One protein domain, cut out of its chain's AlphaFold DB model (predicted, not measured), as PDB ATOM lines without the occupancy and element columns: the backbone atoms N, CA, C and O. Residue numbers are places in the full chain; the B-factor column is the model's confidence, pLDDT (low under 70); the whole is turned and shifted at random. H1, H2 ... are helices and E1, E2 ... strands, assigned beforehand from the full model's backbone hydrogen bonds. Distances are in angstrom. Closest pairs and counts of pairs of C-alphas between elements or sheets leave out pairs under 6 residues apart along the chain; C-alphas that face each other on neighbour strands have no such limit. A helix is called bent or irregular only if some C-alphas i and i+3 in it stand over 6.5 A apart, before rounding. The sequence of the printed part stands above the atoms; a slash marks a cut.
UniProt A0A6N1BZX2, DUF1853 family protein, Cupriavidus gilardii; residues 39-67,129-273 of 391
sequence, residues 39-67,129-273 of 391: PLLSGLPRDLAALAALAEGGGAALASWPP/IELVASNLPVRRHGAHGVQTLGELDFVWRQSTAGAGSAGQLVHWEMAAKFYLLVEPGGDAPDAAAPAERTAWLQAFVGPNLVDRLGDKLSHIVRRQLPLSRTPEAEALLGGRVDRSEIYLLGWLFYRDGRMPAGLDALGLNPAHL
ATOM      1  N   PRO A  39      16.455 -11.775  -1.305       96.56
ATOM      2  CA  PRO A  39      15.679 -11.058  -0.298       96.56
ATOM      3  C   PRO A  39      15.965  -9.555  -0.360       96.56
ATOM      4  O   PRO A  39      17.021  -9.134  -0.832       96.56
ATOM      5  N   LEU A  40      15.045  -8.733   0.155       96.69
ATOM      6  CA  LEU A  40      15.239  -7.276   0.210       96.69
ATOM      7  C   LEU A  40      16.427  -6.877   1.093       96.69
ATOM      8  O   LEU A  40      17.076  -5.866   0.826       96.69
ATOM      9  N   LEU A  41      16.714  -7.665   2.130       96.38
ATOM     10  CA  LEU A  41      17.791  -7.424   3.085       96.38
ATOM     11  C   LEU A  41      18.851  -8.525   2.988       96.38
ATOM     12  O   LEU A  41      18.513  -9.693   2.811       96.38
ATOM     13  N   SER A  42      20.123  -8.158   3.126       94.38
ATOM     14  CA  SER A  42      21.242  -9.080   3.391       94.38
ATOM     15  C   SER A  42      21.710  -9.010   4.848       94.38
ATOM     16  O   SER A  42      22.425  -9.894   5.311       94.38
ATOM     17  N   GLY A  43      21.269  -7.990   5.588       92.81
ATOM     18  CA  GLY A  43      21.417  -7.886   7.032       92.81
ATOM     19  C   GLY A  43      20.357  -6.961   7.623       92.81
ATOM     20  O   GLY A  43      19.793  -6.114   6.934       92.81
ATOM     21  N   LEU A  44      20.071  -7.110   8.915       90.62
ATOM     22  CA  LEU A  44      19.224  -6.144   9.606       90.62
ATOM     23  C   LEU A  44      19.975  -4.813   9.793       90.62
ATOM     24  O   LEU A  44      21.147  -4.828  10.182       90.62
ATOM     25  N   PRO A  45      19.312  -3.655   9.592       89.00
ATOM     26  CA  PRO A  45      19.813  -2.364  10.059       89.00
ATOM     27  C   PRO A  45      20.310  -2.465  11.507       89.00
ATOM     28  O   PRO A  45      19.600  -3.023  12.343       89.00
ATOM     29  N   ARG A  46      21.492  -1.911  11.826       85.56
ATOM     30  CA  ARG A  46      22.134  -2.077  13.149       85.56
ATOM     31  C   ARG A  46      21.202  -1.745  14.315       85.56
ATOM     32  O   ARG A  46      21.156  -2.490  15.287       85.56
ATOM     33  N   ASP A  47      20.416  -0.683  14.179       85.44
ATOM     34  CA  ASP A  47      19.487  -0.236  15.221       85.44
ATOM     35  C   ASP A  47      18.331  -1.227  15.425       85.44
ATOM     36  O   ASP A  47      17.927  -1.503  16.553       85.44
ATOM     37  N   LEU A  48      17.827  -1.823  14.339       87.38
ATOM     38  CA  LEU A  48      16.803  -2.865  14.410       87.38
ATOM     39  C   LEU A  48      17.371  -4.187  14.929       87.38
ATOM     40  O   LEU A  48      16.695  -4.866  15.695       87.38
ATOM     41  N   ALA A  49      18.607  -4.530  14.565       86.88
ATOM     42  CA  ALA A  49      19.300  -5.699  15.097       86.88
ATOM     43  C   ALA A  49      19.521  -5.575  16.616       86.88
ATOM     44  O   ALA A  49      19.270  -6.524  17.354       86.88
ATOM     45  N   ALA A  50      19.914  -4.390  17.098       85.56
ATOM     46  CA  ALA A  50      20.045  -4.110  18.527       85.56
ATOM     47  C   ALA A  50      18.695  -4.201  19.259       85.56
ATOM     48  O   ALA A  50      18.605  -4.822  20.316       85.56
ATOM     49  N   LEU A  51      17.625  -3.641  18.681       83.19
ATOM     50  CA  LEU A  51      16.272  -3.766  19.234       83.19
ATOM     51  C   LEU A  51      15.806  -5.220  19.300       83.19
ATOM     52  O   LEU A  51      15.219  -5.623  20.303       83.19
ATOM     53  N   ALA A  52      16.084  -6.003  18.260       82.62
ATOM     54  CA  ALA A  52      15.784  -7.422  18.255       82.62
ATOM     55  C   ALA A  52      16.555  -8.157  19.353       82.62
ATOM     56  O   ALA A  52      15.952  -8.898  20.114       82.62
ATOM     57  N   ALA A  53      17.858  -7.906  19.503       81.69
ATOM     58  CA  ALA A  53      18.677  -8.535  20.540       81.69
ATOM     59  C   ALA A  53      18.200  -8.220  21.972       81.69
ATOM     60  O   ALA A  53      18.362  -9.043  22.864       81.69
ATOM     61  N   LEU A  54      17.592  -7.053  22.204       76.06
ATOM     62  CA  LEU A  54      16.982  -6.719  23.498       76.06
ATOM     63  C   LEU A  54      15.623  -7.399  23.709       76.06
ATOM     64  O   LEU A  54      15.268  -7.733  24.837       76.06
ATOM     65  N   ALA A  55      14.851  -7.581  22.636       67.06
ATOM     66  CA  ALA A  55      13.558  -8.260  22.674       67.06
ATOM     67  C   ALA A  55      13.694  -9.795  22.716       67.06
ATOM     68  O   ALA A  55      12.733 -10.498  23.031       67.06
ATOM     69  N   GLU A  56      14.877 -10.324  22.396       59.47
ATOM     70  CA  GLU A  56      15.104 -11.733  22.120       59.47
ATOM     71  C   GLU A  56      16.323 -12.282  22.875       59.47
ATOM     72  O   GLU A  56      17.443 -11.836  22.665       59.47
ATOM     73  N   GLY A  57      16.157 -13.365  23.642       54.50
ATOM     74  CA  GLY A  57      17.279 -14.173  24.164       54.50
ATOM     75  C   GLY A  57      18.091 -14.922  23.085       54.50
ATOM     76  O   GLY A  57      18.827 -15.848  23.404       54.50
ATOM     77  N   GLY A  58      17.933 -14.545  21.816       55.94
ATOM     78  CA  GLY A  58      18.582 -15.075  20.619       55.94
ATOM     79  C   GLY A  58      18.049 -14.278  19.432       55.94
ATOM     80  O   GLY A  58      16.907 -14.505  19.060       55.94
ATOM     81  N   GLY A  59      18.819 -13.286  18.964       63.84
ATOM     82  CA  GLY A  59      18.358 -12.149  18.148       63.84
ATOM     83  C   GLY A  59      17.664 -12.473  16.818       63.84
ATOM     84  O   GLY A  59      17.812 -13.565  16.277       63.84
ATOM     85  N   ALA A  60      16.954 -11.479  16.267       77.44
ATOM     86  CA  ALA A  60      16.292 -11.597  14.968       77.44
ATOM     87  C   ALA A  60      17.302 -11.854  13.845       77.44
ATOM     88  O   ALA A  60      18.312 -11.156  13.719       77.44
ATOM     89  N   ALA A  61      16.975 -12.817  12.990       87.81
ATOM     90  CA  ALA A  61      17.759 -13.163  11.816       87.81
ATOM     91  C   ALA A  61      16.941 -12.980  10.532       87.81
ATOM     92  O   ALA A  61      15.717 -12.832  10.551       87.81
ATOM     93  N   LEU A  62      17.628 -12.972   9.394       94.75
ATOM     94  CA  LEU A  62      16.973 -13.086   8.095       94.75
ATOM     95  C   LEU A  62      16.749 -14.565   7.786       94.75
ATOM     96  O   LEU A  62      17.609 -15.395   8.086       94.75
ATOM     97  N   ALA A  63      15.596 -14.880   7.204       96.00
ATOM     98  CA  ALA A  63      15.238 -16.247   6.874       96.00
ATOM     99  C   ALA A  63      16.185 -16.815   5.815       96.00
ATOM    100  O   ALA A  63      16.535 -16.141   4.842       96.00
ATOM    101  N   SER A  64      16.577 -18.073   5.992       94.06
ATOM    102  CA  SER A  64      17.366 -18.795   4.997       94.06
ATOM    103  C   SER A  64      16.945 -20.253   4.933       94.06
ATOM    104  O   SER A  64      16.771 -20.918   5.954       94.06
ATOM    105  N   TRP A  65      16.779 -20.756   3.714       94.31
ATOM    106  CA  TRP A  65      16.543 -22.175   3.496       94.31
ATOM    107  C   TRP A  65      17.790 -22.977   3.893       94.31
ATOM    108  O   TRP A  65      18.904 -22.552   3.569       94.31
ATOM    109  N   PRO A  66      17.639 -24.163   4.513       94.00
ATOM    110  CA  PRO A  66      18.754 -25.084   4.678       94.00
ATOM    111  C   PRO A  66      19.432 -25.355   3.325       94.00
ATOM    112  O   PRO A  66      18.729 -25.664   2.361       94.00
ATOM    113  N   PRO A  67      20.775 -25.287   3.214       94.06
ATOM    114  CA  PRO A  67      21.453 -25.360   1.916       94.06
ATOM    115  C   PRO A  67      21.111 -26.608   1.089       94.06
ATOM    116  O   PRO A  67      20.918 -26.517  -0.123       94.06
ATOM    117  N   ILE A 129      12.331 -30.449   4.892       94.00
ATOM    118  CA  ILE A 129      11.515 -29.487   5.636       94.00
ATOM    119  C   ILE A 129      10.261 -30.187   6.152       94.00
ATOM    120  O   ILE A 129       9.585 -30.909   5.428       94.00
ATOM    121  N   GLU A 130       9.935 -29.958   7.418       95.19
ATOM    122  CA  GLU A 130       8.633 -30.288   7.984       95.19
ATOM    123  C   GLU A 130       7.902 -28.985   8.302       95.19
ATOM    124  O   GLU A 130       8.321 -28.236   9.189       95.19
ATOM    125  N   LEU A 131       6.817 -28.707   7.576       96.69
ATOM    126  CA  LEU A 131       5.925 -27.591   7.877       96.69
ATOM    127  C   LEU A 131       5.043 -27.959   9.079       96.69
ATOM    128  O   LEU A 131       4.176 -28.822   8.981       96.69
ATOM    129  N   VAL A 132       5.274 -27.299  10.213       97.00
ATOM    130  CA  VAL A 132       4.576 -27.554  11.483       97.00
ATOM    131  C   VAL A 132       3.267 -26.773  11.554       97.00
ATOM    132  O   VAL A 132       2.248 -27.302  11.993       97.00
ATOM    133  N   ALA A 133       3.281 -25.512  11.125       97.19
ATOM    134  CA  ALA A 133       2.091 -24.676  11.064       97.19
ATOM    135  C   ALA A 133       2.225 -23.598   9.984       97.19
ATOM    136  O   ALA A 133       3.326 -23.141   9.674       97.19
ATOM    137  N   SER A 134       1.090 -23.145   9.464       97.12
ATOM    138  CA  SER A 134       0.994 -22.002   8.561       97.12
ATOM    139  C   SER A 134      -0.233 -21.160   8.897       97.12
ATOM    140  O   SER A 134      -1.267 -21.696   9.305       97.12
ATOM    141  N   ASN A 135      -0.108 -19.838   8.758       95.31
ATOM    142  CA  ASN A 135      -1.162 -18.861   9.044       95.31
ATOM    143  C   ASN A 135      -1.867 -19.122  10.392       95.31
ATOM    144  O   ASN A 135      -3.097 -19.144  10.469       95.31
ATOM    145  N   LEU A 136      -1.087 -19.371  11.450       96.62
ATOM    146  CA  LEU A 136      -1.582 -19.809  12.756       96.62
ATOM    147  C   LEU A 136      -1.999 -18.599  13.612       96.62
ATOM    148  O   LEU A 136      -1.126 -17.886  14.116       96.62
ATOM    149  N   PRO A 137      -3.305 -18.346  13.831       96.75
ATOM    150  CA  PRO A 137      -3.746 -17.226  14.651       96.75
ATOM    151  C   PRO A 137      -3.451 -17.486  16.132       96.75
ATOM    152  O   PRO A 137      -3.962 -18.437  16.723       96.75
ATOM    153  N   VAL A 138      -2.704 -16.583  16.764       96.94
ATOM    154  CA  VAL A 138      -2.400 -16.634  18.197       96.94
ATOM    155  C   VAL A 138      -3.433 -15.805  18.950       96.94
ATOM    156  O   VAL A 138      -3.599 -14.604  18.704       96.94
ATOM    157  N   ARG A 139      -4.157 -16.442  19.872       96.75
ATOM    158  CA  ARG A 139      -5.270 -15.829  20.605       96.75
ATOM    159  C   ARG A 139      -5.123 -16.035  22.106       96.75
ATOM    160  O   ARG A 139      -4.789 -17.123  22.555       96.75
ATOM    161  N   ARG A 140      -5.444 -14.997  22.874       94.94
ATOM    162  CA  ARG A 140      -5.533 -15.025  24.334       94.94
ATOM    163  C   ARG A 140      -6.991 -15.060  24.760       94.94
ATOM    164  O   ARG A 140      -7.773 -14.186  24.386       94.94
ATOM    165  N   HIS A 141      -7.339 -16.045  25.576       92.25
ATOM    166  CA  HIS A 141      -8.638 -16.116  26.235       92.25
ATOM    167  C   HIS A 141      -8.563 -15.370  27.569       92.25
ATOM    168  O   HIS A 141      -7.665 -15.617  28.371       92.25
ATOM    169  N   GLY A 142      -9.491 -14.445  27.805       89.12
ATOM    170  CA  GLY A 142      -9.590 -13.699  29.057       89.12
ATOM    171  C   GLY A 142     -11.038 -13.503  29.496       89.12
ATOM    172  O   GLY A 142     -11.975 -13.889  28.797       89.12
ATOM    173  N   ALA A 143     -11.229 -12.852  30.647       86.38
ATOM    174  CA  ALA A 143     -12.553 -12.614  31.237       86.38
ATOM    175  C   ALA A 143     -13.520 -11.830  30.321       86.38
ATOM    176  O   ALA A 143     -14.733 -11.922  30.485       86.38
ATOM    177  N   HIS A 144     -12.992 -11.082  29.348       86.38
ATOM    178  CA  HIS A 144     -13.763 -10.262  28.406       86.38
ATOM    179  C   HIS A 144     -13.785 -10.828  26.974       86.38
ATOM    180  O   HIS A 144     -14.071 -10.099  26.027       86.38
ATOM    181  N   GLY A 145     -13.482 -12.120  26.800       91.88
ATOM    182  CA  GLY A 145     -13.552 -12.815  25.514       91.88
ATOM    183  C   GLY A 145     -12.189 -13.208  24.945       91.88
ATOM    184  O   GLY A 145     -11.218 -13.409  25.676       91.88
ATOM    185  N   VAL A 146     -12.136 -13.367  23.620       92.94
ATOM    186  CA  VAL A 146     -10.954 -13.849  22.894       92.94
ATOM    187  C   VAL A 146     -10.267 -12.684  22.191       92.94
ATOM    188  O   VAL A 146     -10.809 -12.105  21.252       92.94
ATOM    189  N   GLN A 147      -9.053 -12.353  22.624       94.44
ATOM    190  CA  GLN A 147      -8.208 -11.348  21.988       94.44
ATOM    191  C   GLN A 147      -7.274 -12.024  20.981       94.44
ATOM    192  O   GLN A 147      -6.522 -12.924  21.342       94.44
ATOM    193  N   THR A 148      -7.265 -11.574  19.725       95.62
ATOM    194  CA  THR A 148      -6.236 -12.005  18.764       95.62
ATOM    195  C   THR A 148      -4.968 -11.186  18.989       95.62
ATOM    196  O   THR A 148      -5.006  -9.961  18.903       95.62
ATOM    197  N   LEU A 149      -3.863 -11.861  19.308       95.38
ATOM    198  CA  LEU A 149      -2.552 -11.246  19.534       95.38
ATOM    199  C   LEU A 149      -1.797 -11.027  18.215       95.38
ATOM    200  O   LEU A 149      -1.065 -10.046  18.081       95.38
ATOM    201  N   GLY A 150      -2.014 -11.919  17.245       95.94
ATOM    202  CA  GLY A 150      -1.468 -11.860  15.893       95.94
ATOM    203  C   GLY A 150      -1.618 -13.202  15.169       95.94
ATOM    204  O   GLY A 150      -2.444 -14.026  15.557       95.94
ATOM    205  N   GLU A 151      -0.818 -13.413  14.131       96.81
ATOM    206  CA  GLU A 151      -0.745 -14.642  13.331       96.81
ATOM    207  C   GLU A 151       0.738 -14.982  13.126       96.81
ATOM    208  O   GLU A 151       1.541 -14.065  12.960       96.81
ATOM    209  N   LEU A 152       1.100 -16.266  13.201       97.50
ATOM    210  CA  LEU A 152       2.412 -16.760  12.775       97.50
ATOM    211  C   LEU A 152       2.288 -17.241  11.331       97.50
ATOM    212  O   LEU A 152       1.464 -18.116  11.055       97.50
ATOM    213  N   ASP A 153       3.092 -16.689  10.424       97.56
ATOM    214  CA  ASP A 153       2.948 -16.990   8.997       97.56
ATOM    215  C   ASP A 153       3.369 -18.428   8.686       97.56
ATOM    216  O   ASP A 153       2.576 -19.184   8.129       97.56
ATOM    217  N   PHE A 154       4.583 -18.825   9.084       98.31
ATOM    218  CA  PHE A 154       5.080 -20.192   8.910       98.31
ATOM    219  C   PHE A 154       5.917 -20.635  10.105       98.31
ATOM    220  O   PHE A 154       6.813 -19.920  10.545       98.31
ATOM    221  N   VAL A 155       5.670 -21.847  10.594       97.88
ATOM    222  CA  VAL A 155       6.521 -22.533  11.570       97.88
ATOM    223  C   VAL A 155       6.936 -23.861  10.963       97.88
ATOM    224  O   VAL A 155       6.090 -24.641  10.534       97.88
ATOM    225  N   TRP A 156       8.235 -24.118  10.909       96.69
ATOM    226  CA  TRP A 156       8.804 -25.317  10.309       96.69
ATOM    227  C   TRP A 156       9.966 -25.837  11.150       96.69
ATOM    228  O   TRP A 156      10.474 -25.148  12.034       96.69
ATOM    229  N   ARG A 157      10.405 -27.059  10.875       94.44
ATOM    230  CA  ARG A 157      11.663 -27.597  11.399       94.44
ATOM    231  C   ARG A 157      12.369 -28.419  10.341       94.44
ATOM    232  O   ARG A 157      11.743 -28.946   9.423       94.44
ATOM    233  N   GLN A 158      13.686 -28.527  10.462       90.19
ATOM    234  CA  GLN A 158      14.449 -29.407   9.584       90.19
ATOM    235  C   GLN A 158      14.173 -30.864   9.969       90.19
ATOM    236  O   GLN A 158      14.365 -31.249  11.125       90.19
ATOM    237  N   SER A 159      13.748 -31.673   9.002       82.50
ATOM    238  CA  SER A 159      13.542 -33.103   9.199       82.50
ATOM    239  C   SER A 159      14.898 -33.809   9.280       82.50
ATOM    240  O   SER A 159      15.690 -33.774   8.337       82.50
ATOM    241  N   THR A 160      15.196 -34.440  10.415       70.38
ATOM    242  CA  THR A 160      16.397 -35.265  10.596       70.38
ATOM    243  C   THR A 160      16.002 -36.734  10.593       70.38
ATOM    244  O   THR A 160      15.607 -37.283  11.621       70.38
ATOM    245  N   ALA A 161      16.113 -37.394   9.441       57.19
ATOM    246  CA  ALA A 161      15.963 -38.843   9.372       57.19
ATOM    247  C   ALA A 161      17.027 -39.517  10.264       57.19
ATOM    248  O   ALA A 161      18.223 -39.401  10.008       57.19
ATOM    249  N   GLY A 162      16.596 -40.207  11.326       54.91
ATOM    250  CA  GLY A 162      17.453 -41.087  12.134       54.91
ATOM    251  C   GLY A 162      18.120 -40.487  13.380       54.91
ATOM    252  O   GLY A 162      18.831 -41.217  14.067       54.91
ATOM    253  N   ALA A 163      17.884 -39.218  13.728       50.72
ATOM    254  CA  ALA A 163      18.344 -38.648  14.999       50.72
ATOM    255  C   ALA A 163      17.164 -38.541  15.977       50.72
ATOM    256  O   ALA A 163      16.169 -37.891  15.680       50.72
ATOM    257  N   GLY A 164      17.265 -39.172  17.150       53.56
ATOM    258  CA  GLY A 164      16.211 -39.202  18.177       53.56
ATOM    259  C   GLY A 164      15.875 -37.857  18.842       53.56
ATOM    260  O   GLY A 164      15.193 -37.853  19.862       53.56
ATOM    261  N   SER A 165      16.343 -36.726  18.304       62.19
ATOM    262  CA  SER A 165      15.966 -35.378  18.734       62.19
ATOM    263  C   SER A 165      15.168 -34.684  17.634       62.19
ATOM    264  O   SER A 165      15.635 -34.597  16.500       62.19
ATOM    265  N   ALA A 166      13.999 -34.144  17.979       71.25
ATOM    266  CA  ALA A 166      13.264 -33.248  17.094       71.25
ATOM    267  C   ALA A 166      14.151 -32.058  16.675       71.25
ATOM    268  O   ALA A 166      14.840 -31.476  17.516       71.25
ATOM    269  N   GLY A 167      14.148 -31.713  15.384       82.75
ATOM    270  CA  GLY A 167      14.836 -30.524  14.875       82.75
ATOM    271  C   GLY A 167      14.278 -29.229  15.478       82.75
ATOM    272  O   GLY A 167      13.165 -29.210  16.001       82.75
ATOM    273  N   GLN A 168      15.050 -28.143  15.381       90.62
ATOM    274  CA  GLN A 168      14.667 -26.831  15.918       90.62
ATOM    275  C   GLN A 168      13.410 -26.278  15.237       90.62
ATOM    276  O   GLN A 168      13.321 -26.305  14.008       90.62
ATOM    277  N   LEU A 169      12.484 -25.734  16.028       93.75
ATOM    278  CA  LEU A 169      11.315 -25.005  15.547       93.75
ATOM    279  C   LEU A 169      11.723 -23.593  15.122       93.75
ATOM    280  O   LEU A 169      12.197 -22.782  15.920       93.75
ATOM    281  N   VAL A 170      11.500 -23.291  13.850       95.06
ATOM    282  CA  VAL A 170      11.828 -22.017  13.219       95.06
ATOM    283  C   VAL A 170      10.541 -21.352  12.762       95.06
ATOM    284  O   VAL A 170       9.755 -21.935  12.020       95.06
ATOM    285  N   HIS A 171      10.332 -20.114  13.192       96.81
ATOM    286  CA  HIS A 171       9.258 -19.255  12.718       96.81
ATOM    287  C   HIS A 171       9.781 -18.319  11.628       96.81
ATOM    288  O   HIS A 171      10.770 -17.615  11.833       96.81
ATOM    289  N   TRP A 172       9.104 -18.281  10.485       97.81
ATOM    290  CA  TRP A 172       9.316 -17.290   9.437       97.81
ATOM    291  C   TRP A 172       8.137 -16.323   9.392       97.81
ATOM    292  O   TRP A 172       7.010 -16.741   9.148       97.81
ATOM    293  N   GLU A 173       8.427 -15.035   9.573       97.69
ATOM    294  CA  GLU A 173       7.505 -13.934   9.287       97.69
ATOM    295  C   GLU A 173       7.721 -13.481   7.836       97.69
ATOM    296  O   GLU A 173       8.814 -13.030   7.471       97.69
ATOM    297  N   MET A 174       6.688 -13.605   7.005       97.00
ATOM    298  CA  MET A 174       6.751 -13.453   5.556       97.00
ATOM    299  C   MET A 174       6.138 -12.129   5.093       97.00
ATOM    300  O   MET A 174       5.033 -11.735   5.458       97.00
ATOM    301  N   ALA A 175       6.823 -11.435   4.185       97.06
ATOM    302  CA  ALA A 175       6.223 -10.321   3.462       97.06
ATOM    303  C   ALA A 175       6.789 -10.158   2.048       97.06
ATOM    304  O   ALA A 175       7.996 -10.195   1.832       97.06
ATOM    305  N   ALA A 176       5.902  -9.861   1.095       97.06
ATOM    306  CA  ALA A 176       6.251  -9.368  -0.236       97.06
ATOM    307  C   ALA A 176       5.879  -7.880  -0.353       97.06
ATOM    308  O   ALA A 176       4.702  -7.520  -0.219       97.06
ATOM    309  N   LYS A 177       6.866  -6.997  -0.570       97.50
ATOM    310  CA  LYS A 177       6.682  -5.535  -0.514       97.50
ATOM    311  C   LYS A 177       7.282  -4.777  -1.698       97.50
ATOM    312  O   LYS A 177       8.210  -5.226  -2.350       97.50
ATOM    313  N   PHE A 178       6.720  -3.604  -1.980       98.06
ATOM    314  CA  PHE A 178       7.078  -2.779  -3.133       98.06
ATOM    315  C   PHE A 178       7.171  -1.337  -2.662       98.06
ATOM    316  O   PHE A 178       6.147  -0.772  -2.272       98.06
ATOM    317  N   TYR A 179       8.370  -0.761  -2.678       98.38
ATOM    318  CA  TYR A 179       8.605   0.578  -2.141       98.38
ATOM    319  C   TYR A 179       9.341   1.457  -3.143       98.38
ATOM    320  O   TYR A 179      10.309   1.025  -3.763       98.38
ATOM    321  N   LEU A 180       8.890   2.697  -3.275       98.31
ATOM    322  CA  LEU A 180       9.536   3.741  -4.054       98.31
ATOM    323  C   LEU A 180      10.336   4.606  -3.084       98.31
ATOM    324  O   LEU A 180       9.785   5.103  -2.099       98.31
ATOM    325  N   LEU A 181      11.627   4.773  -3.352       97.19
ATOM    326  CA  LEU A 181      12.473   5.676  -2.590       97.19
ATOM    327  C   LEU A 181      12.182   7.117  -3.009       97.19
ATOM    328  O   LEU A 181      12.457   7.501  -4.148       97.19
ATOM    329  N   VAL A 182      11.652   7.906  -2.080       94.50
ATOM    330  CA  VAL A 182      11.541   9.361  -2.211       94.50
ATOM    331  C   VAL A 182      12.609   9.967  -1.322       94.50
ATOM    332  O   VAL A 182      12.424  10.047  -0.112       94.50
ATOM    333  N   GLU A 183      13.742  10.323  -1.927       85.56
ATOM    334  CA  GLU A 183      14.925  10.796  -1.204       85.56
ATOM    335  C   GLU A 183      14.565  11.903  -0.196       85.56
ATOM    336  O   GLU A 183      13.815  12.830  -0.545       85.56
ATOM    337  N   PRO A 184      15.066  11.816   1.054       70.19
ATOM    338  CA  PRO A 184      14.932  12.902   2.014       70.19
ATOM    339  C   PRO A 184      15.544  14.171   1.402       70.19
ATOM    340  O   PRO A 184      16.679  14.141   0.941       70.19
ATOM    341  N   GLY A 185      14.793  15.273   1.337       62.50
ATOM    342  CA  GLY A 185      15.338  16.538   0.832       62.50
ATOM    343  C   GLY A 185      16.427  17.101   1.758       62.50
ATOM    344  O   GLY A 185      16.364  16.881   2.965       62.50
ATOM    345  N   GLY A 186      17.381  17.857   1.202       61.53
ATOM    346  CA  GLY A 186      18.515  18.455   1.928       61.53
ATOM    347  C   GLY A 186      19.868  17.891   1.483       61.53
ATOM    348  O   GLY A 186      19.930  17.166   0.489       61.53
ATOM    349  N   ASP A 187      20.943  18.217   2.209       57.28
ATOM    350  CA  ASP A 187      22.207  17.481   2.096       57.28
ATOM    351  C   ASP A 187      21.910  16.022   2.457       57.28
ATOM    352  O   ASP A 187      21.429  15.747   3.559       57.28
ATOM    353  N   ALA A 188      22.086  15.109   1.496       54.03
ATOM    354  CA  ALA A 188      21.682  13.716   1.646       54.03
ATOM    355  C   ALA A 188      22.290  13.142   2.942       54.03
ATOM    356  O   ALA A 188      23.518  13.110   3.055       54.03
ATOM    357  N   PRO A 189      21.463  12.726   3.918       57.78
ATOM    358  CA  PRO A 189      21.972  12.324   5.219       57.78
ATOM    359  C   PRO A 189      22.878  11.093   5.083       57.78
ATOM    360  O   PRO A 189      22.562  10.162   4.334       57.78
ATOM    361  N   ASP A 190      23.992  11.082   5.812       66.06
ATOM    362  CA  ASP A 190      24.845   9.917   5.997       66.06
ATOM    363  C   ASP A 190      24.045   8.789   6.673       66.06
ATOM    364  O   ASP A 190      23.856   8.715   7.891       66.06
ATOM    365  N   ALA A 191      23.601   7.834   5.854       65.50
ATOM    366  CA  ALA A 191      22.841   6.670   6.298       65.50
ATOM    367  C   ALA A 191      23.571   5.809   7.357       65.50
ATOM    368  O   ALA A 191      22.964   4.889   7.922       65.50
ATOM    369  N   ALA A 192      24.852   6.071   7.653       67.88
ATOM    370  CA  ALA A 192      25.573   5.437   8.747       67.88
ATOM    371  C   ALA A 192      25.011   5.796  10.136       67.88
ATOM    372  O   ALA A 192      24.984   4.905  11.004       67.88
ATOM    373  N   ALA A 193      24.543   7.033  10.348       74.56
ATOM    374  CA  ALA A 193      24.031   7.504  11.636       74.56
ATOM    375  C   ALA A 193      22.618   6.943  11.944       74.56
ATOM    376  O   ALA A 193      21.792   6.840  11.039       74.56
ATOM    377  N   PRO A 194      22.279   6.582  13.203       72.62
ATOM    378  CA  PRO A 194      21.010   5.904  13.519       72.62
ATOM    379  C   PRO A 194      19.725   6.662  13.134       72.62
ATOM    380  O   PRO A 194      18.791   6.093  12.556       72.62
ATOM    381  N   ALA A 195      19.663   7.963  13.438       75.31
ATOM    382  CA  ALA A 195      18.507   8.801  13.105       75.31
ATOM    383  C   ALA A 195      18.324   8.921  11.583       75.31
ATOM    384  O   ALA A 195      17.212   8.827  11.064       75.31
ATOM    385  N   GLU A 196      19.440   9.036  10.870       80.94
ATOM    386  CA  GLU A 196      19.508   9.163   9.417       80.94
ATOM    387  C   GLU A 196      19.133   7.847   8.727       80.94
ATOM    388  O   GLU A 196      18.310   7.837   7.812       80.94
ATOM    389  N   ARG A 197      19.600   6.709   9.250       87.00
ATOM    390  CA  ARG A 197      19.189   5.364   8.822       87.00
ATOM    391  C   ARG A 197      17.679   5.169   8.922       87.00
ATOM    392  O   ARG A 197      17.048   4.649   8.000       87.00
ATOM    393  N   THR A 198      17.086   5.594  10.038       86.31
ATOM    394  CA  THR A 198      15.634   5.520  10.233       86.31
ATOM    395  C   THR A 198      14.906   6.398   9.219       86.31
ATOM    396  O   THR A 198      13.947   5.932   8.606       86.31
ATOM    397  N   ALA A 199      15.373   7.627   8.986       87.94
ATOM    398  CA  ALA A 199      14.792   8.519   7.984       87.94
ATOM    399  C   ALA A 199      14.833   7.905   6.572       87.94
ATOM    400  O   ALA A 199      13.813   7.883   5.884       87.94
ATOM    401  N   TRP A 200      15.962   7.312   6.179       91.06
ATOM    402  CA  TRP A 200      16.103   6.598   4.908       91.06
ATOM    403  C   TRP A 200      15.149   5.403   4.776       91.06
ATOM    404  O   TRP A 200      14.513   5.229   3.740       91.06
ATOM    405  N   LEU A 201      14.977   4.592   5.825       92.88
ATOM    406  CA  LEU A 201      14.003   3.491   5.802       92.88
ATOM    407  C   LEU A 201      12.554   3.994   5.704       92.88
ATOM    408  O   LEU A 201      11.708   3.319   5.114       92.88
ATOM    409  N   GLN A 202      12.251   5.165   6.266       92.75
ATOM    410  CA  GLN A 202      10.933   5.794   6.137       92.75
ATOM    411  C   GLN A 202      10.713   6.432   4.759       92.75
ATOM    412  O   GLN A 202       9.569   6.525   4.316       92.75
ATOM    413  N   ALA A 203      11.787   6.802   4.059       94.69
ATOM    414  CA  ALA A 203      11.761   7.337   2.699       94.69
ATOM    415  C   ALA A 203      11.371   6.302   1.625       94.69
ATOM    416  O   ALA A 203      10.997   6.668   0.511       94.69
ATOM    417  N   PHE A 204      11.405   5.007   1.955       97.00
ATOM    418  CA  PHE A 204      10.843   3.939   1.131       97.00
ATOM    419  C   PHE A 204       9.333   3.827   1.360       97.00
ATOM    420  O   PHE A 204       8.885   3.178   2.308       97.00
ATOM    421  N   VAL A 205       8.547   4.440   0.474       97.44
ATOM    422  CA  VAL A 205       7.086   4.550   0.591       97.44
ATOM    423  C   VAL A 205       6.394   3.633  -0.414       97.44
ATOM    424  O   VAL A 205       6.799   3.531  -1.572       97.44
ATOM    425  N   GLY A 206       5.336   2.942   0.004       97.06
ATOM    426  CA  GLY A 206       4.559   2.108  -0.906       97.06
ATOM    427  C   GLY A 206       3.819   2.945  -1.954       97.06
ATOM    428  O   GLY A 206       3.486   4.105  -1.702       97.06
ATOM    429  N   PRO A 207       3.464   2.373  -3.118       95.56
ATOM    430  CA  PRO A 207       2.845   3.123  -4.216       95.56
ATOM    431  C   PRO A 207       1.523   3.806  -3.826       95.56
ATOM    432  O   PRO A 207       1.187   4.858  -4.362       95.56
ATOM    433  N   ASN A 208       0.794   3.247  -2.855       93.06
ATOM    434  CA  ASN A 208      -0.463   3.807  -2.347       93.06
ATOM    435  C   ASN A 208      -0.283   4.692  -1.100       93.06
ATOM    436  O   ASN A 208      -1.274   5.064  -0.481       93.06
ATOM    437  N   LEU A 209       0.958   4.995  -0.701       94.00
ATOM    438  CA  LEU A 209       1.305   5.862   0.435       94.00
ATOM    439  C   LEU A 209       0.829   5.361   1.814       94.00
ATOM    440  O   LEU A 209       0.839   6.102   2.797       94.00
ATOM    441  N   VAL A 210       0.413   4.094   1.903       91.06
ATOM    442  CA  VAL A 210      -0.072   3.488   3.151       91.06
ATOM    443  C   VAL A 210       1.100   2.992   3.995       91.06
ATOM    444  O   VAL A 210       1.234   3.381   5.158       91.06
ATOM    445  N   ASP A 211       1.957   2.156   3.410       93.50
ATOM    446  CA  ASP A 211       3.084   1.526   4.088       93.50
ATOM    447  C   ASP A 211       4.422   2.206   3.781       93.50
ATOM    448  O   ASP A 211       4.601   2.876   2.762       93.50
ATOM    449  N   ARG A 212       5.361   2.025   4.710       96.06
ATOM    450  CA  ARG A 212       6.772   2.393   4.583       96.06
ATOM    451  C   ARG A 212       7.629   1.201   4.994       96.06
ATOM    452  O   ARG A 212       7.217   0.429   5.868       96.06
ATOM    453  N   LEU A 213       8.815   1.060   4.405       96.44
ATOM    454  CA  LEU A 213       9.736  -0.025   4.758       96.44
ATOM    455  C   LEU A 213      10.110   0.035   6.245       96.44
ATOM    456  O   LEU A 213      10.026  -0.982   6.931       96.44
ATOM    457  N   GLY A 214      10.436   1.228   6.755       94.75
ATOM    458  CA  GLY A 214      10.754   1.446   8.168       94.75
ATOM    459  C   GLY A 214       9.640   0.996   9.119       94.75
ATOM    460  O   GLY A 214       9.909   0.266  10.074       94.75
ATOM    461  N   ASP A 215       8.384   1.353   8.825       94.94
ATOM    462  CA  ASP A 215       7.225   0.933   9.626       94.94
ATOM    463  C   ASP A 215       7.059  -0.599   9.627       94.94
ATOM    464  O   ASP A 215       6.877  -1.194  10.691       94.94
ATOM    465  N   LYS A 216       7.166  -1.263   8.462       95.69
ATOM    466  CA  LYS A 216       7.034  -2.733   8.380       95.69
ATOM    467  C   LYS A 216       8.169  -3.437   9.119       95.69
ATOM    468  O   LYS A 216       7.884  -4.352   9.883       95.69
ATOM    469  N   LEU A 217       9.422  -3.014   8.946       95.19
ATOM    470  CA  LEU A 217      10.553  -3.634   9.645       95.19
ATOM    471  C   LEU A 217      10.455  -3.457  11.165       95.19
ATOM    472  O   LEU A 217      10.641  -4.419  11.908       95.19
ATOM    473  N   SER A 218      10.098  -2.257  11.630       92.94
ATOM    474  CA  SER A 218       9.871  -1.991  13.055       92.94
ATOM    475  C   SER A 218       8.738  -2.856  13.615       92.94
ATOM    476  O   SER A 218       8.879  -3.439  14.689       92.94
ATOM    477  N   HIS A 219       7.632  -2.996  12.875       93.88
ATOM    478  CA  HIS A 219       6.514  -3.845  13.275       93.88
ATOM    479  C   HIS A 219       6.906  -5.326  13.360       93.88
ATOM    480  O   HIS A 219       6.603  -5.967  14.366       93.88
ATOM    481  N   ILE A 220       7.626  -5.851  12.361       94.75
ATOM    482  CA  ILE A 220       8.125  -7.233  12.370       94.75
ATOM    483  C   ILE A 220       8.950  -7.478  13.637       94.75
ATOM    484  O   ILE A 220       8.600  -8.336  14.445       94.75
ATOM    485  N   VAL A 221       9.991  -6.669  13.853       93.25
ATOM    486  CA  VAL A 221      10.947  -6.861  14.954       93.25
ATOM    487  C   VAL A 221      10.290  -6.688  16.324       93.25
ATOM    488  O   VAL A 221      10.556  -7.458  17.241       93.25
ATOM    489  N   ARG A 222       9.421  -5.686  16.494       91.44
ATOM    490  CA  ARG A 222       8.847  -5.357  17.812       91.44
ATOM    491  C   ARG A 222       7.615  -6.177  18.173       91.44
ATOM    492  O   ARG A 222       7.251  -6.207  19.345       91.44
ATOM    493  N   ARG A 223       6.907  -6.737  17.188       92.69
ATOM    494  CA  ARG A 223       5.587  -7.356  17.401       92.69
ATOM    495  C   ARG A 223       5.505  -8.773  16.866       92.69
ATOM    496  O   ARG A 223       5.068  -9.645  17.607       92.69
ATOM    497  N   GLN A 224       5.901  -9.000  15.618       94.44
ATOM    498  CA  GLN A 224       5.629 -10.270  14.944       94.44
ATOM    499  C   GLN A 224       6.639 -11.360  15.314       94.44
ATOM    500  O   GLN A 224       6.232 -12.466  15.652       94.44
ATOM    501  N   LEU A 225       7.940 -11.050  15.364       94.06
ATOM    502  CA  LEU A 225       8.940 -12.037  15.798       94.06
ATOM    503  C   LEU A 225       8.735 -12.471  17.264       94.06
ATOM    504  O   LEU A 225       8.696 -13.679  17.513       94.06
ATOM    505  N   PRO A 226       8.491 -11.555  18.231       93.12
ATOM    506  CA  PRO A 226       8.241 -11.944  19.621       93.12
ATOM    507  C   PRO A 226       6.958 -12.758  19.833       93.12
ATOM    508  O   PRO A 226       6.859 -13.478  20.826       93.12
ATOM    509  N   LEU A 227       5.978 -12.669  18.922       94.50
ATOM    510  CA  LEU A 227       4.699 -13.377  19.044       94.50
ATOM    511  C   LEU A 227       4.888 -14.894  19.161       94.50
ATOM    512  O   LEU A 227       4.202 -15.539  19.954       94.50
ATOM    513  N   SER A 228       5.848 -15.450  18.423       93.44
ATOM    514  CA  SER A 228       6.154 -16.886  18.394       93.44
ATOM    515  C   SER A 228       6.633 -17.454  19.736       93.44
ATOM    516  O   SER A 228       6.584 -18.662  19.954       93.44
ATOM    517  N   ARG A 229       7.090 -16.584  20.645       90.88
ATOM    518  CA  ARG A 229       7.616 -16.932  21.973       90.88
ATOM    519  C   ARG A 229       6.627 -16.646  23.098       90.88
ATOM    520  O   ARG A 229       6.985 -16.724  24.272       90.88
ATOM    521  N   THR A 230       5.402 -16.262  22.756       94.06
ATOM    522  CA  THR A 230       4.341 -16.108  23.750       94.06
ATOM    523  C   THR A 230       3.904 -17.480  24.277       94.06
ATOM    524  O   THR A 230       3.932 -18.451  23.517       94.06
ATOM    525  N   PRO A 231       3.459 -17.584  25.544       94.94
ATOM    526  CA  PRO A 231       2.906 -18.831  26.074       94.94
ATOM    527  C   PRO A 231       1.744 -19.373  25.231       94.94
ATOM    528  O   PRO A 231       1.585 -20.581  25.094       94.94
ATOM    529  N   GLU A 232       0.945 -18.483  24.634       96.75
ATOM    530  CA  GLU A 232      -0.143 -18.851  23.732       96.75
ATOM    531  C   GLU A 232       0.369 -19.533  22.456       96.75
ATOM    532  O   GLU A 232      -0.208 -20.529  22.026       96.75
ATOM    533  N   ALA A 233       1.454 -19.028  21.860       95.94
ATOM    534  CA  ALA A 233       2.072 -19.650  20.692       95.94
ATOM    535  C   ALA A 233       2.721 -20.999  21.037       95.94
ATOM    536  O   ALA A 233       2.510 -21.976  20.322       95.94
ATOM    537  N   GLU A 234       3.452 -21.077  22.152       95.62
ATOM    538  CA  GLU A 234       4.084 -22.319  22.614       95.62
ATOM    539  C   GLU A 234       3.049 -23.419  22.889       95.62
ATOM    540  O   GLU A 234       3.228 -24.560  22.461       95.62
ATOM    541  N   ALA A 235       1.925 -23.068  23.521       95.50
ATOM    542  CA  ALA A 235       0.830 -24.002  23.766       95.50
ATOM    543  C   ALA A 235       0.193 -24.526  22.467       95.50
ATOM    544  O   ALA A 235      -0.163 -25.701  22.398       95.50
ATOM    545  N   LEU A 236       0.059 -23.682  21.436       96.06
ATOM    546  CA  LEU A 236      -0.477 -24.087  20.130       96.06
ATOM    547  C   LEU A 236       0.486 -24.996  19.354       96.06
ATOM    548  O   LEU A 236       0.036 -25.895  18.650       96.06
ATOM    549  N   LEU A 237       1.794 -24.753  19.470       95.75
ATOM    550  CA  LEU A 237       2.831 -25.485  18.739       95.75
ATOM    551  C   LEU A 237       3.299 -26.755  19.467       95.75
ATOM    552  O   LEU A 237       3.976 -27.588  18.868       95.75
ATOM    553  N   GLY A 238       2.965 -26.906  20.753       93.62
ATOM    554  CA  GLY A 238       3.443 -28.008  21.592       93.62
ATOM    555  C   GLY A 238       4.939 -27.924  21.920       93.62
ATOM    556  O   GLY A 238       5.537 -28.917  22.327       93.62
ATOM    557  N   GLY A 239       5.551 -26.755  21.722       90.44
ATOM    558  CA  GLY A 239       6.975 -26.530  21.917       90.44
ATOM    559  C   GLY A 239       7.369 -25.081  21.654       90.44
ATOM    560  O   GLY A 239       6.697 -24.348  20.925       90.44
ATOM    561  N   ARG A 240       8.472 -24.660  22.274       91.94
ATOM    562  CA  ARG A 240       9.002 -23.308  22.117       91.94
ATOM    563  C   ARG A 240       9.655 -23.147  20.746       91.94
ATOM    564  O   ARG A 240      10.458 -23.978  20.336       91.94
ATOM    565  N   VAL A 241       9.370 -22.031  20.081       93.12
ATOM    566  CA  VAL A 241      10.093 -21.623  18.872       93.12
ATOM    567  C   VAL A 241      11.527 -21.220  19.230       93.12
ATOM    568  O   VAL A 241      11.746 -20.285  20.010       93.12
ATOM    569  N   ASP A 242      12.499 -21.907  18.632       91.62
ATOM    570  CA  ASP A 242      13.929 -21.678  18.840       91.62
ATOM    571  C   ASP A 242      14.385 -20.378  18.167       91.62
ATOM    572  O   ASP A 242      15.064 -19.544  18.776       91.62
ATOM    573  N   ARG A 243      13.970 -20.170  16.910       91.19
ATOM    574  CA  ARG A 243      14.369 -19.016  16.089       91.19
ATOM    575  C   ARG A 243      13.174 -18.360  15.415       91.19
ATOM    576  O   ARG A 243      12.263 -19.043  14.964       91.19
ATOM    577  N   SER A 244      13.207 -17.036  15.314       93.50
ATOM    578  CA  SER A 244      12.281 -16.252  14.499       93.50
ATOM    579  C   SER A 244      13.062 -15.454  13.468       93.50
ATOM    580  O   SER A 244      14.026 -14.767  13.804       93.50
ATOM    581  N   GLU A 245      12.661 -15.563  12.207       95.62
ATOM    582  CA  GLU A 245      13.428 -15.060  11.075       95.62
ATOM    583  C   GLU A 245      12.527 -14.281  10.107       95.62
ATOM    584  O   GLU A 245      11.333 -14.551   9.969       95.62
ATOM    585  N   ILE A 246      13.104 -13.285   9.438       97.44
ATOM    586  CA  ILE A 246      12.386 -12.408   8.511       97.44
ATOM    587  C   ILE A 246      12.546 -12.921   7.082       97.44
ATOM    588  O   ILE A 246      13.646 -12.870   6.527       97.44
ATOM    589  N   TYR A 247      11.445 -13.326   6.457       98.00
ATOM    590  CA  TYR A 247      11.378 -13.663   5.039       98.00
ATOM    591  C   TYR A 247      10.788 -12.477   4.262       98.00
ATOM    592  O   TYR A 247       9.585 -12.384   4.020       98.00
ATOM    593  N   LEU A 248      11.635 -11.506   3.908       97.81
ATOM    594  CA  LEU A 248      11.204 -10.272   3.242       97.81
ATOM    595  C   LEU A 248      11.652 -10.244   1.776       97.81
ATOM    596  O   LEU A 248      12.820 -10.002   1.473       97.81
ATOM    597  N   LEU A 249      10.692 -10.425   0.871       97.94
ATOM    598  CA  LEU A 249      10.864 -10.287  -0.574       97.94
ATOM    599  C   LEU A 249      10.254  -8.986  -1.087       97.94
ATOM    600  O   LEU A 249       9.428  -8.346  -0.425       97.94
ATOM    601  N   GLY A 250      10.615  -8.602  -2.308       97.50
ATOM    602  CA  GLY A 250      10.043  -7.410  -2.899       97.50
ATOM    603  C   GLY A 250      10.860  -6.768  -3.999       97.50
ATOM    604  O   GLY A 250      11.825  -7.339  -4.494       97.50
ATOM    605  N   TRP A 251      10.443  -5.552  -4.337       98.44
ATOM    606  CA  TRP A 251      11.129  -4.673  -5.277       98.44
ATOM    607  C   TRP A 251      11.302  -3.277  -4.675       98.44
ATOM    608  O   TRP A 251      10.352  -2.716  -4.114       98.44
ATOM    609  N   LEU A 252      12.496  -2.707  -4.832       98.38
ATOM    610  CA  LEU A 252      12.781  -1.310  -4.495       98.38
ATOM    611  C   LEU A 252      12.901  -0.474  -5.766       98.38
ATOM    612  O   LEU A 252      13.581  -0.851  -6.716       98.38
ATOM    613  N   PHE A 253      12.229   0.667  -5.800       98.44
ATOM    614  CA  PHE A 253      12.188   1.530  -6.971       98.44
ATOM    615  C   PHE A 253      12.909   2.831  -6.672       98.44
ATOM    616  O   PHE A 253      12.576   3.530  -5.715       98.44
ATOM    617  N   TYR A 254      13.865   3.175  -7.524       96.81
ATOM    618  CA  TYR A 254      14.713   4.350  -7.364       96.81
ATOM    619  C   TYR A 254      14.380   5.409  -8.407       96.81
ATOM    620  O   TYR A 254      13.919   5.072  -9.501       96.81
ATOM    621  N   ARG A 255      14.619   6.685  -8.099       93.75
ATOM    622  CA  ARG A 255      14.391   7.768  -9.059       93.75
ATOM    623  C   ARG A 255      15.183   7.493 -10.332       93.75
ATOM    624  O   ARG A 255      16.406   7.387 -10.290       93.75
ATOM    625  N   ASP A 256      14.478   7.319 -11.448       86.69
ATOM    626  CA  ASP A 256      15.081   7.005 -12.751       86.69
ATOM    627  C   ASP A 256      16.067   5.812 -12.724       86.69
ATOM    628  O   ASP A 256      16.969   5.718 -13.552       86.69
ATOM    629  N   GLY A 257      15.905   4.894 -11.761       89.19
ATOM    630  CA  GLY A 257      16.742   3.700 -11.596       89.19
ATOM    631  C   GLY A 257      18.098   3.956 -10.932       89.19
ATOM    632  O   GLY A 257      18.903   3.033 -10.822       89.19
ATOM    633  N   ARG A 258      18.354   5.186 -10.474       88.88
ATOM    634  CA  ARG A 258      19.620   5.597  -9.864       88.88
ATOM    635  C   ARG A 258      19.572   5.382  -8.361       88.88
ATOM    636  O   ARG A 258      18.834   6.062  -7.656       88.88
ATOM    637  N   MET A 259      20.368   4.439  -7.877       88.69
ATOM    638  CA  MET A 259      20.498   4.175  -6.449       88.69
ATOM    639  C   MET A 259      21.387   5.248  -5.797       88.69
ATOM    640  O   MET A 259      22.516   5.433  -6.260       88.69
ATOM    641  N   PRO A 260      20.917   5.951  -4.748       87.94
ATOM    642  CA  PRO A 260      21.758   6.860  -3.977       87.94
ATOM    643  C   PRO A 260      22.968   6.151  -3.359       87.94
ATOM    644  O   PRO A 260      22.916   4.959  -3.043       87.94
ATOM    645  N   ALA A 261      24.055   6.896  -3.164       84.12
ATOM    646  CA  ALA A 261      25.208   6.406  -2.419       84.12
ATOM    647  C   ALA A 261      24.863   6.228  -0.927       84.12
ATOM    648  O   ALA A 261      23.958   6.875  -0.406       84.12
ATOM    649  N   GLY A 262      25.592   5.349  -0.232       80.19
ATOM    650  CA  GLY A 262      25.474   5.179   1.222       80.19
ATOM    651  C   GLY A 262      24.333   4.273   1.699       80.19
ATOM    652  O   GLY A 262      24.252   3.980   2.891       80.19
ATOM    653  N   LEU A 263      23.485   3.748   0.804       86.88
ATOM    654  CA  LEU A 263      22.384   2.853   1.193       86.88
ATOM    655  C   LEU A 263      22.837   1.503   1.780       86.88
ATOM    656  O   LEU A 263      22.022   0.806   2.386       86.88
ATOM    657  N   ASP A 264      24.120   1.149   1.679       83.94
ATOM    658  CA  ASP A 264      24.690  -0.070   2.274       83.94
ATOM    659  C   ASP A 264      24.441  -0.146   3.788       83.94
ATOM    660  O   ASP A 264      24.196  -1.216   4.351       83.94
ATOM    661  N   ALA A 265      24.412   1.008   4.463       86.25
ATOM    662  CA  ALA A 265      24.128   1.089   5.891       86.25
ATOM    663  C   ALA A 265      22.699   0.635   6.255       86.25
ATOM    664  O   ALA A 265      22.418   0.349   7.420       86.25
ATOM    665  N   LEU A 266      21.787   0.524   5.289       91.31
ATOM    666  CA  LEU A 266      20.421   0.058   5.516       91.31
ATOM    667  C   LEU A 266      20.299  -1.475   5.510       91.31
ATOM    668  O   LEU A 266      19.207  -1.988   5.736       91.31
ATOM    669  N   GLY A 267      21.385  -2.212   5.250       93.12
ATOM    670  CA  GLY A 267      21.353  -3.678   5.188       93.12
ATOM    671  C   GLY A 267      20.574  -4.232   3.990       93.12
ATOM    672  O   GLY A 267      20.189  -5.404   3.993       93.12
ATOM    673  N   LEU A 268      20.325  -3.403   2.969       95.19
ATOM    674  CA  LEU A 268      19.713  -3.842   1.716       95.19
ATOM    675  C   LEU A 268      20.622  -4.867   1.039       95.19
ATOM    676  O   LEU A 268      21.840  -4.701   0.993       95.19
ATOM    677  N   ASN A 269      20.031  -5.914   0.475       95.56
ATOM    678  CA  ASN A 269      20.797  -6.885  -0.293       95.56
ATOM    679  C   ASN A 269      21.338  -6.219  -1.568       95.56
ATOM    680  O   ASN A 269      20.520  -5.727  -2.332       95.56
ATOM    681  N   PRO A 270      22.643  -6.214  -1.885       93.88
ATOM    682  CA  PRO A 270      23.144  -5.595  -3.121       93.88
ATOM    683  C   PRO A 270      22.512  -6.155  -4.407       93.88
ATOM    684  O   PRO A 270      22.434  -5.454  -5.414       93.88
ATOM    685  N   ALA A 271      22.026  -7.400  -4.360       94.44
ATOM    686  CA  ALA A 271      21.318  -8.069  -5.445       94.44
ATOM    687  C   ALA A 271      19.781  -7.956  -5.350       94.44
ATOM    688  O   ALA A 271      19.087  -8.636  -6.104       94.44
ATOM    689  N   HIS A 272      19.230  -7.144  -4.435       96.44
ATOM    690  CA  HIS A 272      17.780  -6.959  -4.318       96.44
ATOM    691  C   HIS A 272      17.174  -6.558  -5.666       96.44
ATOM    692  O   HIS A 272      17.762  -5.806  -6.451       96.44
ATOM    693  N   LEU A 273      15.960  -7.033  -5.926       97.44
ATOM    694  CA  LEU A 273      15.268  -6.676  -7.153       97.44
ATOM    695  C   LEU A 273      14.905  -5.196  -7.132       97.44
ATOM    696  O   LEU A 273      14.351  -4.680  -6.154       97.44
TER     697      LEU A 273
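AT A GLANCE: This is residues 39 to 67 and 129 to 273 of the 391 residues of the protein "DUF1853 family protein" of Cupriavidus gilardii (UniProt A0A6N1BZX2). A twisted sheet of four long strands curls round helices H3 and H4, with E1 and E2 making a long, bent hairpin and E3 and E4 running side by side. H1 packs on H3, and H2 packs on residues 213 to 215 of H3, with short H5 against H2. The printed part has 174 residues, with five named helices and four named strands in the order H1 E1 E2 E3 H2 H3 H4 E4 H5. The sheet is mixed, in the order E1 E2 E3 E4, and the class is mixed, helices and strands. The whole is compact, with a radius of gyration of the C-alphas of 18.0 A and spans of 56 by 46 by 28 A.

HOW THE PARTS SIT: H1, residues 46 to 55, touches H3, residues 213 to 227, at a shallow tilt of 19 degrees, the same way; their closest C-alphas are those of Ala 52 and Val 221, 5.9 A apart. E1, residues 129 to 142, and E2, residues 145 to 158, form an antiparallel hairpin, with N 138 and O 150 within hydrogen-bond range at 2.8 A. E2 and E3, residues 169 to 181, form another hairpin, with N 156 and O 170 at 2.9 A. E1, E2 and E3 are a meander, each strand the antiparallel neighbour of the one before. E1 bends by 54 degrees at residue 135, E2 by 56 degrees at residue 150 and E3 by 58 degrees at residue 178. E3 and E4, residues 243 to 255, are parallel at 11 degrees, with N 175 and O 247 at 2.9 A. Together with H2, residues 194 to 203, H3, and H4, residues 231 to 237, they form a strand-helix-strand unit, two parallel neighbour strands with helices between. H2 only grazes the sheet with residues 200 to 203, and touches H3, about perpendicular at 73 degrees, with C-alphas 201 and 214 closest at 4.5 A. H3 and H4 are on the same face of the sheet E1 E2 E3 E4, which gives two layers, the sheet and the helices on one face of it. The closest C-alphas of H3 and E4 are those of Leu 225 and Ser 244, 5.5 A apart; those of H4 and E1 are Ala 233 and Val 138, 5.9 A. H5, residues 263 to 266, touches H2, with C-alphas 197 and 266 closest at 6.4 A. Every O i to N i+4 pair is within hydrogen-bond range in H1, H2 and H4, and 9 of 11 in H3; H5 is too short for such a pair.

IN THESE COORDINATES: H1 begins at C-alpha 46 (22.134, -2.077, 13.149). E1 is 35.3 A long, E2 36.2 A, E3 35.7 A, E4 36.7 A and H3 20.2 A. H3 is irregular, but only just: C-alphas 222 and 225 are 7.0 A apart. H5 ends at C-alpha 266 (20.421, 0.058, 5.516).

THE WHOLE: The two C-alphas farthest apart, those of Gly 162 and Gly 186, are 60.4 A apart. Residues 68 to 128 are not printed, and C-alphas 67 and 129 are 11.4 A apart across the cut. The link from E3 to H2 is long, with 12 residues. The mean pLDDT of the printed part is 88.8; residues 55 to 59, 161 to 165 and 185 to 192 are under 70.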